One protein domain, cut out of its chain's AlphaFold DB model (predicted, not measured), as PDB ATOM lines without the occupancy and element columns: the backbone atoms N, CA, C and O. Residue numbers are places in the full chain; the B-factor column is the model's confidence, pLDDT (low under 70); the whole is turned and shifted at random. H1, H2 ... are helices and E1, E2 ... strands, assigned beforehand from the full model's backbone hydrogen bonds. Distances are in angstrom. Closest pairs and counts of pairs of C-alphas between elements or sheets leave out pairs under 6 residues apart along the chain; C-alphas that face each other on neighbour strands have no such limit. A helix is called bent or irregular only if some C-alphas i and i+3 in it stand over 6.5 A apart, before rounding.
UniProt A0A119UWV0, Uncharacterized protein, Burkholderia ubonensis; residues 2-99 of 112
ATOM      1  N   ALA A   2      37.985 -19.342  68.436       69.44
ATOM      2  CA  ALA A   2      38.433 -19.083  67.053       69.44
ATOM      3  C   ALA A   2      39.177 -20.245  66.341       69.44
ATOM      4  O   ALA A   2      39.022 -20.447  65.142       69.44
ATOM      5  N   THR A   3      39.961 -21.055  67.061       80.56
ATOM      6  CA  THR A   3      40.678 -22.210  66.484       80.56
ATOM      7  C   THR A   3      39.761 -23.379  66.115       80.56
ATOM      8  O   THR A   3      40.037 -24.102  65.162       80.56
ATOM      9  N   GLN A   4      38.656 -23.558  66.843       86.88
ATOM     10  CA  GLN A   4      37.684 -24.623  66.591       86.88
ATOM     11  C   GLN A   4      36.803 -24.291  65.382       86.88
ATOM     12  O   GLN A   4      36.509 -25.169  64.573       86.88
ATOM     13  N   GLU A   5      36.446 -23.015  65.220       88.56
ATOM     14  CA  GLU A   5      35.727 -22.513  64.045       88.56
ATOM     15  C   GLU A   5      36.579 -22.610  62.775       88.56
ATOM     16  O   GLU A   5      36.102 -23.108  61.758       88.56
ATOM     17  N   ALA A   6      37.863 -22.233  62.848       89.38
ATOM     18  CA  ALA A   6      38.792 -22.366  61.726       89.38
ATOM     19  C   ALA A   6      38.996 -23.833  61.301       89.38
ATOM     20  O   ALA A   6      39.042 -24.135  60.107       89.38
ATOM     21  N   LEU A   7      39.074 -24.759  62.265       90.56
ATOM     22  CA  LEU A   7      39.191 -26.189  61.975       90.56
ATOM     23  C   LEU A   7      37.932 -26.735  61.293       90.56
ATOM     24  O   LEU A   7      38.043 -27.476  60.317       90.56
ATOM     25  N   LYS A   8      36.747 -26.343  61.773       93.31
ATOM     26  CA  LYS A   8      35.473 -26.742  61.169       93.31
ATOM     27  C   LYS A   8      35.339 -26.209  59.741       93.31
ATOM     28  O   LYS A   8      35.034 -26.981  58.842       93.31
ATOM     29  N   ALA A   9      35.673 -24.939  59.508       92.31
ATOM     30  CA  ALA A   9      35.672 -24.358  58.166       92.31
ATOM     31  C   ALA A   9      36.628 -25.099  57.211       92.31
ATOM     32  O   ALA A   9      36.270 -25.382  56.072       92.31
ATOM     33  N   ALA A  10      37.824 -25.481  57.677       92.62
ATOM     34  CA  ALA A  10      38.764 -26.272  56.879       92.62
ATOM     35  C   ALA A  10      38.245 -27.684  56.556       92.62
ATOM     36  O   ALA A  10      38.501 -28.201  55.469       92.62
ATOM     37  N   GLN A  11      37.520 -28.314  57.483       93.75
ATOM     38  CA  GLN A  11      36.877 -29.611  57.257       93.75
ATOM     39  C   GLN A  11      35.719 -29.501  56.262       93.75
ATOM     40  O   GLN A  11      35.635 -30.315  55.342       93.75
ATOM     41  N   ASP A  12      34.881 -28.474  56.404       94.94
ATOM     42  CA  ASP A  12      33.753 -28.217  55.509       94.94
ATOM     43  C   ASP A  12      34.240 -27.922  54.081       94.94
ATOM     44  O   ASP A  12      33.712 -28.502  53.134       94.94
ATOM     45  N   MET A  13      35.301 -27.119  53.915       94.19
ATOM     46  CA  MET A  13      35.926 -26.878  52.604       94.19
ATOM     47  C   MET A  13      36.410 -28.180  51.957       94.19
ATOM     48  O   MET A  13      36.059 -28.462  50.817       94.19
ATOM     49  N   ARG A  14      37.127 -29.035  52.700       94.94
ATOM     50  CA  ARG A  14      37.583 -30.334  52.170       94.94
ATOM     51  C   ARG A  14      36.423 -31.244  51.772       94.94
ATOM     52  O   ARG A  14      36.510 -31.941  50.765       94.94
ATOM     53  N   ALA A  15      35.347 -31.260  52.557       95.50
ATOM     54  CA  ALA A  15      34.156 -32.037  52.233       95.50
ATOM     55  C   ALA A  15      33.447 -31.497  50.979       95.50
ATOM     56  O   ALA A  15      32.904 -32.281  50.199       95.50
ATOM     57  N   MET A  16      33.459 -30.177  50.768       95.19
ATOM     58  CA  MET A  16      32.957 -29.567  49.537       95.19
ATOM     59  C   MET A  16      33.830 -29.918  48.332       95.19
ATOM     60  O   MET A  16      33.279 -30.347  47.322       95.19
ATOM     61  N   ASP A  17      35.156 -29.841  48.452       96.31
ATOM     62  CA  ASP A  17      36.084 -30.194  47.368       96.31
ATOM     63  C   ASP A  17      35.924 -31.659  46.934       96.31
ATOM     64  O   ASP A  17      35.880 -31.968  45.746       96.31
ATOM     65  N   GLN A  18      35.756 -32.575  47.895       96.94
ATOM     66  CA  GLN A  18      35.497 -33.991  47.603       96.94
ATOM     67  C   GLN A  18      34.177 -34.198  46.853       96.94
ATOM     68  O   GLN A  18      34.112 -35.010  45.929       96.94
ATOM     69  N   LYS A  19      33.124 -33.467  47.233       96.81
ATOM     70  CA  LYS A  19      31.839 -33.514  46.524       96.81
ATOM     71  C   LYS A  19      31.949 -32.926  45.125       96.81
ATOM     72  O   LYS A  19      31.364 -33.492  44.209       96.81
ATOM     73  N   LEU A  20      32.687 -31.829  44.961       97.69
ATOM     74  CA  LEU A  20      32.905 -31.208  43.660       97.69
ATOM     75  C   LEU A  20      33.603 -32.186  42.713       97.69
ATOM     76  O   LEU A  20      33.060 -32.472  41.651       97.69
ATOM     77  N   ALA A  21      34.708 -32.793  43.148       97.19
ATOM     78  CA  ALA A  21      35.428 -33.783  42.352       97.19
ATOM     79  C   ALA A  21      34.553 -35.000  41.989       97.19
ATOM     80  O   ALA A  21      34.596 -35.489  40.860       97.19
ATOM     81  N   ALA A  22      33.724 -35.483  42.923       97.12
ATOM     82  CA  ALA A  22      32.804 -36.591  42.660       97.12
ATOM     83  C   ALA A  22      31.731 -36.224  41.618       97.12
ATOM     84  O   ALA A  22      31.450 -37.015  40.716       97.12
ATOM     85  N   LEU A  23      31.161 -35.021  41.719       97.75
ATOM     86  CA  LEU A  23      30.148 -34.530  40.785       97.75
ATOM     87  C   LEU A  23      30.730 -34.234  39.402       97.75
ATOM     88  O   LEU A  23      30.077 -34.518  38.403       97.75
ATOM     89  N   GLU A  24      31.942 -33.684  39.325       97.69
ATOM     90  CA  GLU A  24      32.653 -33.474  38.061       97.69
ATOM     91  C   GLU A  24      32.890 -34.807  37.350       97.69
ATOM     92  O   GLU A  24      32.547 -34.947  36.175       97.69
ATOM     93  N   HIS A  25      33.354 -35.817  38.088       97.12
ATOM     94  CA  HIS A  25      33.546 -37.156  37.546       97.12
ATOM     95  C   HIS A  25      32.235 -37.782  37.048       97.12
ATOM     96  O   HIS A  25      32.180 -38.342  35.951       97.12
ATOM     97  N   GLU A  26      31.149 -37.667  37.817       96.50
ATOM     98  CA  GLU A  26      29.829 -38.135  37.386       96.50
ATOM     99  C   GLU A  26      29.349 -37.384  36.132       96.50
ATOM    100  O   GLU A  26      28.826 -37.993  35.194       96.50
ATOM    101  N   ASN A  27      29.577 -36.071  36.064       96.69
ATOM    102  CA  ASN A  27      29.209 -35.249  34.915       96.69
ATOM    103  C   ASN A  27      29.939 -35.687  33.638       96.69
ATOM    104  O   ASN A  27      29.316 -35.793  32.579       96.69
ATOM    105  N   GLU A  28      31.235 -35.979  33.739       96.94
ATOM    106  CA  GLU A  28      32.036 -36.514  32.634       96.94
ATOM    107  C   GLU A  28      31.502 -37.866  32.150       96.94
ATOM    108  O   GLU A  28      31.307 -38.061  30.947       96.94
ATOM    109  N   GLN A  29      31.178 -38.781  33.069       94.19
ATOM    110  CA  GLN A  29      30.598 -40.079  32.710       94.19
ATOM    111  C   GLN A  29      29.241 -39.935  32.007       94.19
ATOM    112  O   GLN A  29      28.969 -40.624  31.014       94.19
ATOM    113  N   LEU A  30      28.386 -39.032  32.495       93.44
ATOM    114  CA  LEU A  30      27.079 -38.757  31.900       93.44
ATOM    115  C   LEU A  30      27.211 -38.141  30.503       93.44
ATOM    116  O   LEU A  30      26.502 -38.570  29.590       93.44
ATOM    117  N   LYS A  31      28.143 -37.199  30.314       94.12
ATOM    118  CA  LYS A  31      28.457 -36.616  29.001       94.12
ATOM    119  C   LYS A  31      28.940 -37.680  28.021       94.12
ATOM    120  O   LYS A  31      28.367 -37.796  26.941       94.12
ATOM    121  N   ALA A  32      29.898 -38.513  28.426       90.62
ATOM    122  CA  ALA A  32      30.412 -39.591  27.585       90.62
ATOM    123  C   ALA A  32      29.310 -40.591  27.190       90.62
ATOM    124  O   ALA A  32      29.264 -41.069  26.057       90.62
ATOM    125  N   ARG A  33      28.382 -40.907  28.105       88.88
ATOM    126  CA  ARG A  33      27.224 -41.759  27.797       88.88
ATOM    127  C   ARG A  33      26.255 -41.080  26.829       88.88
ATOM    128  O   ARG A  33      25.770 -41.734  25.911       88.88
ATOM    129  N   ALA A  34      25.960 -39.797  27.020       89.25
ATOM    130  CA  ALA A  34      25.085 -39.048  26.122       89.25
ATOM    131  C   ALA A  34      25.667 -38.967  24.703       89.25
ATOM    132  O   ALA A  34      24.940 -39.192  23.736       89.25
ATOM    133  N   GLU A  35      26.974 -38.732  24.588       89.88
ATOM    134  CA  GLU A  35      27.689 -38.695  23.312       89.88
ATOM    135  C   GLU A  35      27.616 -40.039  22.582       89.88
ATOM    136  O   GLU A  35      27.177 -40.082  21.432       89.88
ATOM    137  N   ARG A  36      27.933 -41.154  23.261       87.31
ATOM    138  CA  ARG A  36      27.798 -42.499  22.671       87.31
ATOM    139  C   ARG A  36      26.378 -42.769  22.185       87.31
ATOM    140  O   ARG A  36      26.192 -43.263  21.079       87.31
ATOM    141  N   ARG A  37      25.361 -42.406  22.972       89.25
ATOM    142  CA  ARG A  37      23.954 -42.571  22.571       89.25
ATOM    143  C   ARG A  37      23.578 -41.708  21.368       89.25
ATOM    144  O   ARG A  37      22.760 -42.147  20.563       89.25
ATOM    145  N   GLY A  38      24.172 -40.522  21.235       88.94
ATOM    146  CA  GLY A  38      23.979 -39.624  20.093       88.94
ATOM    147  C   GLY A  38      24.451 -40.208  18.758       88.94
ATOM    148  O   GLY A  38      24.000 -39.760  17.708       88.94
ATOM    149  N   GLN A  39      25.287 -41.248  18.783       91.81
ATOM    150  CA  GLN A  39      25.751 -41.954  17.583       91.81
ATOM    151  C   GLN A  39      24.701 -42.927  17.021       91.81
ATOM    152  O   GLN A  39      24.918 -43.526  15.969       91.81
ATOM    153  N   TYR A  40      23.553 -43.097  17.681       94.00
ATOM    154  CA  TYR A  40      22.522 -44.039  17.259       94.00
ATOM    155  C   TYR A  40      21.225 -43.343  16.863       94.00
ATOM    156  O   TYR A  40      20.670 -42.545  17.617       94.00
ATOM    157  N   ALA A  41      20.682 -43.736  15.712       94.00
ATOM    158  CA  ALA A  41      19.397 -43.253  15.220       94.00
ATOM    159  C   ALA A  41      18.356 -44.376  15.245       94.00
ATOM    160  O   ALA A  41      18.635 -45.502  14.828       94.00
ATOM    161  N   LEU A  42      17.148 -44.080  15.729       95.19
ATOM    162  CA  LEU A  42      16.031 -45.021  15.656       95.19
ATOM    163  C   LEU A  42      15.591 -45.161  14.191       95.19
ATOM    164  O   LEU A  42      15.241 -44.167  13.559       95.19
ATOM    165  N   THR A  43      15.603 -46.380  13.663       94.25
ATOM    166  CA  THR A  43      15.256 -46.685  12.270       94.25
ATOM    167  C   THR A  43      14.386 -47.931  12.184       94.25
ATOM    168  O   THR A  43      14.472 -48.819  13.035       94.25
ATOM    169  N   ASP A  44      13.587 -48.020  11.122       93.38
ATOM    170  CA  ASP A  44      13.004 -49.287  10.681       93.38
ATOM    171  C   ASP A  44      14.129 -50.184  10.142       93.38
ATOM    172  O   ASP A  44      14.940 -49.742   9.322       93.38
ATOM    173  N   ILE A  45      14.215 -51.408  10.660       91.50
ATOM    174  CA  ILE A  45      15.184 -52.435  10.250       91.50
ATOM    175  C   ILE A  45      14.552 -53.528   9.376       91.50
ATOM    176  O   ILE A  45      15.211 -54.519   9.062       91.50
ATOM    177  N   GLY A  46      13.295 -53.343   8.971       89.75
ATOM    178  CA  GLY A  46      12.503 -54.239   8.135       89.75
ATOM    179  C   GLY A  46      11.199 -54.648   8.820       89.75
ATOM    180  O   GLY A  46      11.143 -54.819  10.037       89.75
ATOM    181  N   GLY A  47      10.134 -54.826   8.033       84.38
ATOM    182  CA  GLY A  47       8.838 -55.303   8.528       84.38
ATOM    183  C   GLY A  47       8.135 -54.378   9.534       84.38
ATOM    184  O   GLY A  47       7.221 -54.836  10.218       84.38
ATOM    185  N   GLY A  48       8.543 -53.106   9.650       88.44
ATOM    186  CA  GLY A  48       8.046 -52.175  10.670       88.44
ATOM    187  C   GLY A  48       8.719 -52.335  12.037       88.44
ATOM    188  O   GLY A  48       8.276 -51.728  13.015       88.44
ATOM    189  N   ALA A  49       9.768 -53.155  12.141       92.25
ATOM    190  CA  ALA A  49      10.506 -53.351  13.378       92.25
ATOM    191  C   ALA A  49      11.490 -52.190  13.595       92.25
ATOM    192  O   ALA A  49      12.332 -51.915  12.746       92.25
ATOM    193  N   LEU A  50      11.413 -51.519  14.746       95.12
ATOM    194  CA  LEU A  50      12.244 -50.350  15.049       95.12
ATOM    195  C   LEU A  50      13.426 -50.709  15.952       95.12
ATOM    196  O   LEU A  50      13.227 -51.212  17.056       95.12
ATOM    197  N   ALA A  51      14.647 -50.379  15.532       96.75
ATOM    198  CA  ALA A  51      15.863 -50.532  16.332       96.75
ATOM    199  C   ALA A  51      16.789 -49.320  16.174       96.75
ATOM    200  O   ALA A  51      16.652 -48.522  15.248       96.75
ATOM    201  N   TYR A  52      17.740 -49.160  17.090       96.94
ATOM    202  CA  TYR A  52      18.720 -48.078  17.018       96.94
ATOM    203  C   TYR A  52      19.904 -48.512  16.162       96.94
ATOM    204  O   TYR A  52      20.647 -49.403  16.556       96.94
ATOM    205  N   ARG A  53      20.097 -47.902  14.996       94.69
ATOM    206  CA  ARG A  53      21.233 -48.190  14.117       94.69
ATOM    207  C   ARG A  53      22.411 -47.298  14.465       94.69
ATOM    208  O   ARG A  53      22.231 -46.093  14.636       94.69
ATOM    209  N   TYR A  54      23.600 -47.889  14.518       93.62
ATOM    210  CA  TYR A  54      24.841 -47.130  14.608       93.62
ATOM    211  C   TYR A  54      25.016 -46.255  13.360       93.62
ATOM    212  O   TYR A  54      25.048 -46.760  12.231       93.62
ATOM    213  N   SER A  55      25.096 -44.943  13.562       84.94
ATOM    214  CA  SER A  55      25.419 -43.977  12.516       84.94
ATOM    215  C   SER A  55      26.928 -44.011  12.351       84.94
ATOM    216  O   SER A  55      27.651 -43.566  13.235       84.94
ATOM    217  N   HIS A  56      27.406 -44.611  11.260       72.44
ATOM    218  CA  HIS A  56      28.838 -44.728  11.010       72.44
ATOM    219  C   HIS A  56      29.493 -43.341  11.052       72.44
ATOM    220  O   HIS A  56      29.132 -42.459  10.274       72.44
ATOM    221  N   VAL A  57      30.431 -43.164  11.979       72.00
ATOM    222  CA  VAL A  57      31.253 -41.960  12.091       72.00
ATOM    223  C   VAL A  57      32.524 -42.194  11.281       72.00
ATOM    224  O   VAL A  57      33.155 -43.240  11.431       72.00
ATOM    225  N   GLU A  58      32.898 -41.246  10.418       72.38
ATOM    226  CA  GLU A  58      34.149 -41.336   9.655       72.38
ATOM    227  C   GLU A  58      35.341 -41.576  10.595       72.38
ATOM    228  O   GLU A  58      35.508 -40.889  11.603       72.38
ATOM    229  N   GLY A  59      36.159 -42.583  10.279       72.31
ATOM    230  CA  GLY A  59      37.293 -43.005  11.109       72.31
ATOM    231  C   GLY A  59      36.962 -44.030  12.200       72.31
ATOM    232  O   GLY A  59      37.885 -44.526  12.845       72.31
ATOM    233  N   SER A  60      35.691 -44.397  12.392       76.81
ATOM    234  CA  SER A  60      35.306 -45.485  13.298       76.81
ATOM    235  C   SER A  60      35.596 -46.859  12.685       76.81
ATOM    236  O   SER A  60      35.273 -47.121  11.525       76.81
ATOM    237  N   THR A  61      36.167 -47.763  13.483       80.62
ATOM    238  CA  THR A  61      36.350 -49.181  13.128       80.62
ATOM    239  C   THR A  61      35.156 -50.051  13.521       80.62
ATOM    240  O   THR A  61      35.209 -51.271  13.360       80.62
ATOM    241  N   ASP A  62      34.094 -49.453  14.062       81.19
ATOM    242  CA  ASP A  62      32.937 -50.197  14.543       81.19
ATOM    243  C   ASP A  62      32.137 -50.784  13.379       81.19
ATOM    244  O   ASP A  62      31.767 -50.102  12.416       81.19
ATOM    245  N   ALA A  63      31.831 -52.077  13.487       84.62
ATOM    246  CA  ALA A  63      30.989 -52.760  12.519       84.62
ATOM    247  C   ALA A  63      29.558 -52.190  12.557       84.62
ATOM    248  O   ALA A  63      29.044 -51.895  13.641       84.62
ATOM    249  N   PRO A  64      28.860 -52.085  11.411       87.62
ATOM    250  CA  PRO A  64      27.448 -51.731  11.395       87.62
ATOM    251  C   PRO A  64      26.630 -52.689  12.266       87.62
ATOM    252  O   PRO A  64      26.650 -53.901  12.060       87.62
ATOM    253  N   HIS A  65      25.894 -52.146  13.231       92.69
ATOM    254  CA  HIS A  65      25.089 -52.936  14.153       92.69
ATOM    255  C   HIS A  65      23.845 -52.172  14.614       92.69
ATOM    256  O   HIS A  65      23.688 -50.968  14.377       92.69
ATOM    257  N   TYR A  66      22.954 -52.908  15.274       95.88
ATOM    258  CA  TYR A  66      21.715 -52.392  15.835       95.88
ATOM    259  C   TYR A  66      21.687 -52.607  17.344       95.88
ATOM    260  O   TYR A  66      22.083 -53.668  17.826       95.88
ATOM    261  N   LEU A  67      21.167 -51.634  18.086       97.12
ATOM    262  CA  LEU A  67      20.837 -51.762  19.498       97.12
ATOM    263  C   LEU A  67      19.335 -51.982  19.682       97.12
ATOM    264  O   LEU A  67      18.493 -51.431  18.967       97.12
ATOM    265  N   CYS A  68      19.005 -52.775  20.693       97.94
ATOM    266  CA  CYS A  68      17.640 -53.080  21.094       97.94
ATOM    267  C   CYS A  68      16.890 -51.819  21.559       97.94
ATOM    268  O   CYS A  68      17.298 -51.182  22.533       97.94
ATOM    269  N   GLN A  69      15.759 -51.495  20.922       97.06
ATOM    270  CA  GLN A  69      14.966 -50.304  21.241       97.06
ATOM    271  C   GLN A  69      14.445 -50.306  22.693       97.06
ATOM    272  O   GLN A  69      14.733 -49.339  23.404       97.06
ATOM    273  N   PRO A  70      13.812 -51.381  23.212       97.12
ATOM    274  CA  PRO A  70      13.372 -51.426  24.606       97.12
ATOM    275  C   PRO A  70      14.507 -51.278  25.627       97.12
ATOM    276  O   PRO A  70      14.333 -50.623  26.655       97.12
ATOM    277  N   CYS A  71      15.675 -51.878  25.370       97.56
ATOM    278  CA  CYS A  71      16.835 -51.743  26.255       97.56
ATOM    279  C   CYS A  71      17.372 -50.310  26.236       97.56
ATOM    280  O   CYS A  71      17.603 -49.742  27.303       97.56
ATOM    281  N   MET A  72      17.490 -49.702  25.056       94.69
ATOM    282  CA  MET A  72      18.010 -48.345  24.895       94.69
ATOM    283  C   MET A  72      17.096 -47.301  25.555       94.69
ATOM    284  O   MET A  72      17.582 -46.370  26.205       94.69
ATOM    285  N   SER A  73      15.772 -47.480  25.493       92.31
ATOM    286  CA  SER A  73      14.810 -46.648  26.233       92.31
ATOM    287  C   SER A  73      14.973 -46.750  27.754       92.31
ATOM    288  O   SER A  73      14.725 -45.776  28.457       92.31
ATOM    289  N   LYS A  74      15.463 -47.888  28.262       94.12
ATOM    290  CA  LYS A  74      15.839 -48.087  29.677       94.12
ATOM    291  C   LYS A  74      17.279 -47.648  29.986       94.12
ATOM    292  O   LYS A  74      17.741 -47.801  31.112       94.12
ATOM    293  N   GLY A  75      17.995 -47.119  28.995       91.25
ATOM    294  CA  GLY A  75      19.382 -46.675  29.102       91.25
ATOM    295  C   GLY A  75      20.435 -47.752  28.838       91.25
ATOM    296  O   GLY A  75      21.620 -47.451  28.940       91.25
ATOM    297  N   ASN A  76      20.050 -48.975  28.485       94.31
ATOM    298  CA  ASN A  76      20.987 -50.070  28.245       94.31
ATOM    299  C   ASN A  76      21.297 -50.218  26.750       94.31
ATOM    300  O   ASN A  76      20.404 -50.461  25.940       94.31
ATOM    301  N   GLU A  77      22.574 -50.125  26.397       94.81
ATOM    302  CA  GLU A  77      23.083 -50.285  25.032       94.81
ATOM    303  C   GLU A  77      23.346 -51.775  24.765       94.81
ATOM    304  O   GLU A  77      24.423 -52.291  25.043       94.81
ATOM    305  N   ILE A  78      22.329 -52.498  24.282       97.12
ATOM    306  CA  ILE A  78      22.436 -53.942  24.018       97.12
ATOM    307  C   ILE A  78      22.390 -54.205  22.517       97.12
ATOM    308  O   ILE A  78      21.344 -54.013  21.889       97.12
ATOM    309  N   ALA A  79      23.505 -54.689  21.968       96.44
ATOM    310  CA  ALA A  79      23.612 -55.069  20.566       96.44
ATOM    311  C   ALA A  79      22.731 -56.279  20.235       96.44
ATOM    312  O   ALA A  79      22.772 -57.319  20.903       96.44
ATOM    313  N   LEU A  80      21.937 -56.134  19.181       97.19
ATOM    314  CA  LEU A  80      21.117 -57.194  18.628       97.19
ATOM    315  C   LEU A  80      21.995 -58.273  17.989       97.19
ATOM    316  O   LEU A  80      22.941 -57.969  17.266       97.19
ATOM    317  N   GLN A  81      21.660 -59.536  18.246       96.62
ATOM    318  CA  GLN A  81      22.349 -60.695  17.682       96.62
ATOM    319  C   GLN A  81      21.485 -61.346  16.596       96.62
ATOM    320  O   GLN A  81      20.258 -61.346  16.741       96.62
ATOM    321  N   PRO A  82      22.075 -61.907  15.524       94.25
ATOM    322  CA  PRO A  82      21.330 -62.684  14.535       94.25
ATOM    323  C   PRO A  82      20.533 -63.816  15.193       94.25
ATOM    324  O   PRO A  82      21.021 -64.467  16.121       94.25
ATOM    325  N   TYR A  83      19.310 -64.065  14.723       94.12
ATOM    326  CA  TYR A  83      18.445 -65.081  15.317       94.12
ATOM    327  C   TYR A  83      17.548 -65.771  14.290       94.12
ATOM    328  O   TYR A  83      16.673 -65.155  13.688       94.12
ATOM    329  N   GLY A  84      17.716 -67.086  14.142       90.31
ATOM    330  CA  GLY A  84      16.892 -67.892  13.245       90.31
ATOM    331  C   GLY A  84      17.143 -67.558  11.773       90.31
ATOM    332  O   GLY A  84      18.246 -67.749  11.267       90.31
ATOM    333  N   ARG A  85      16.099 -67.105  11.071       86.38
ATOM    334  CA  ARG A  85      16.170 -66.753   9.645       86.38
ATOM    335  C   ARG A  85      17.058 -65.520   9.432       86.38
ATOM    336  O   ARG A  85      17.050 -64.591  10.231       86.38
ATOM    337  N   HIS A  86      17.789 -65.503   8.317       84.94
ATOM    338  CA  HIS A  86      18.616 -64.363   7.925       84.94
ATOM    339  C   HIS A  86      17.816 -63.052   7.931       84.94
ATOM    340  O   HIS A  86      16.731 -62.985   7.355       84.94
ATOM    341  N   GLY A  87      18.380 -62.018   8.555       84.94
ATOM    342  CA  GLY A  87      17.746 -60.712   8.737       84.94
ATOM    343  C   GLY A  87      16.988 -60.567  10.057       84.94
ATOM    344  O   GLY A  87      16.785 -59.441  10.498       84.94
ATOM    345  N   ASN A  88      16.617 -61.659  10.729       92.44
ATOM    346  CA  ASN A  88      15.969 -61.570  12.032       92.44
ATOM    347  C   ASN A  88      17.005 -61.426  13.146       92.44
ATOM    348  O   ASN A  88      18.112 -61.973  13.082       92.44
ATOM    349  N   TYR A  89      16.617 -60.705  14.193       95.81
ATOM    350  CA  TYR A  89      17.488 -60.416  15.320       95.81
ATOM    351  C   TYR A  89      16.816 -60.714  16.655       95.81
ATOM    352  O   TYR A  89      15.595 -60.669  16.787       95.81
ATOM    353  N   ARG A  90      17.627 -60.967  17.679       97.56
ATOM    354  CA  ARG A  90      17.187 -61.105  19.067       97.56
ATOM    355  C   ARG A  90      18.068 -60.269  19.980       97.56
ATOM    356  O   ARG A  90      19.288 -60.223  19.828       97.56
ATOM    357  N   CYS A  91      17.449 -59.628  20.962       98.12
ATOM    358  CA  CYS A  91      18.179 -59.011  22.056       98.12
ATOM    359  C   CYS A  91      18.600 -60.081  23.080       98.12
ATOM    360  O   CYS A  91      17.722 -60.749  23.625       98.12
ATOM    361  N   PRO A  92      19.895 -60.233  23.407       97.81
ATOM    362  CA  PRO A  92      20.335 -61.204  24.410       97.81
ATOM    363  C   PRO A  92      19.939 -60.827  25.846       97.81
ATOM    364  O   PRO A  92      19.974 -61.681  26.721       97.81
ATOM    365  N   SER A  93      19.566 -59.566  26.102       98.06
ATOM    366  CA  SER A  93      19.228 -59.081  27.447       98.06
ATOM    367  C   SER A  93      17.736 -59.180  27.772       98.06
ATOM    368  O   SER A  93      17.376 -59.691  28.824       98.06
ATOM    369  N   CYS A  94      16.863 -58.675  26.896       97.69
ATOM    370  CA  CYS A  94      15.412 -58.662  27.131       97.69
ATOM    371  C   CYS A  94      14.637 -59.625  26.230       97.69
ATOM    372  O   CYS A  94      13.411 -59.592  26.211       97.69
ATOM    373  N   GLU A  95      15.349 -60.427  25.437       97.50
ATOM    374  CA  GLU A  95      14.802 -61.486  24.584       97.50
ATOM    375  C   GLU A  95      13.845 -61.030  23.475       97.50
ATOM    376  O   GLU A  95      13.341 -61.866  22.730       97.50
ATOM    377  N   THR A  96      13.645 -59.718  23.301       96.75
ATOM    378  CA  THR A  96      12.836 -59.162  22.208       96.75
ATOM    379  C   THR A  96      13.367 -59.652  20.864       96.75
ATOM    380  O   THR A  96      14.560 -59.509  20.574       96.75
ATOM    381  N   VAL A  97      12.467 -60.210  20.055       95.56
ATOM    382  CA  VAL A  97      12.744 -60.714  18.709       95.56
ATOM    383  C   VAL A  97      12.258 -59.701  17.679       95.56
ATOM    384  O   VAL A  97      11.131 -59.218  17.751       95.56
ATOM    385  N   TYR A  98      13.121 -59.402  16.716       94.69
ATOM    386  CA  TYR A  98      12.890 -58.489  15.608       94.69
ATOM    387  C   TYR A  98      12.793 -59.315  14.334       94.69
ATOM    388  O   TYR A  98      13.772 -59.926  13.901       94.69
ATOM    389  N   ILE A  99      11.594 -59.351  13.767       92.06
ATOM    390  CA  ILE A  99      11.285 -60.073  12.538       92.06
ATOM    391  C   ILE A  99      11.297 -59.051  11.403       92.06
ATOM    392  O   ILE A  99      10.432 -58.179  11.361       92.06
TER     393      ILE A  99
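AT A GLANCE: This is residues 2 to 99 of the 112 residues of an uncharacterized protein of Burkholderia ubonensis (UniProt A0A119UWV0). One long helix, H1, sticks out from a small head with its residues 2 to 32, like a handle. The head holds the hairpin of E1 and E2, the short helix H2 near E2, and two long stretches with no named element, residues 55 to 68 and 74 to 99. The printed part has 98 residues with two named helices and two named strands, in the order H1, E1, E2, H2; the sheet, E1 - E2, is antiparallel. The class is mostly helix, with 42 residues in helices and 10 in strands. The whole is extended, with a radius of gyration of the C-alphas of 22.2 A and spans of 77 by 31 by 19 A, and H1 makes most of the length.

HOW THE PARTS SIT: Strands E1, residues 40 to 44, and E2, residues 50 to 54, are antiparallel neighbours and form a hairpin, with 141 degrees between their directions. The C-alphas of Leu 42 and Tyr 52 face each other at 4.3 A. N 43 and O 51 are within hydrogen-bond range at 2.9 A, as are N 53 and O 41 at 2.8 A. Residues 52 to 53 of E2 also pair with residues 66 to 67, antiparallel. The closest C-alphas of E2 and H2, residues 69 to 73, are those of Ala 51 and Gln 69, 5.0 A apart. Beyond H2, residues 89 to 90 pair antiparallel with residues 81 to 82 and with residues 97 to 98. H1, residues 2 to 38, joins E1 by a tight link of 1 residue, and is apart from E2 and from H2. In H1 and H2 every O i to N i+4 pair is within hydrogen-bond range.

IN THESE COORDINATES: E1 runs 12.7 A from Tyr 40 to Asp 44, and E2 13.0 A from Leu 50 to Tyr 54. H1 runs 53.3 A, from C-alpha 2 at (38.433, -19.083, 67.053) to C-alpha 38 at (23.979, -39.624, 20.093), and is not bent. H2 spans 6.2 A and ends with C-alpha 73 at (14.810, -46.648, 26.233).

THE WHOLE: The two C-alphas farthest apart are those of Ala 2 and Arg 85, at 77.9 A. Without residues 2 to 32, which stand free, the body has 67 residues spanning 32 by 24 by 19 A, with a radius of gyration of 11.7 A. The link from E2 to H2 is long, with 14 residues, and the link from E1 to E2 is tight, with 5. The printed part has no cut. The mean pLDDT of the printed part is 91.9, and residue 2 is the one printed residue under 70.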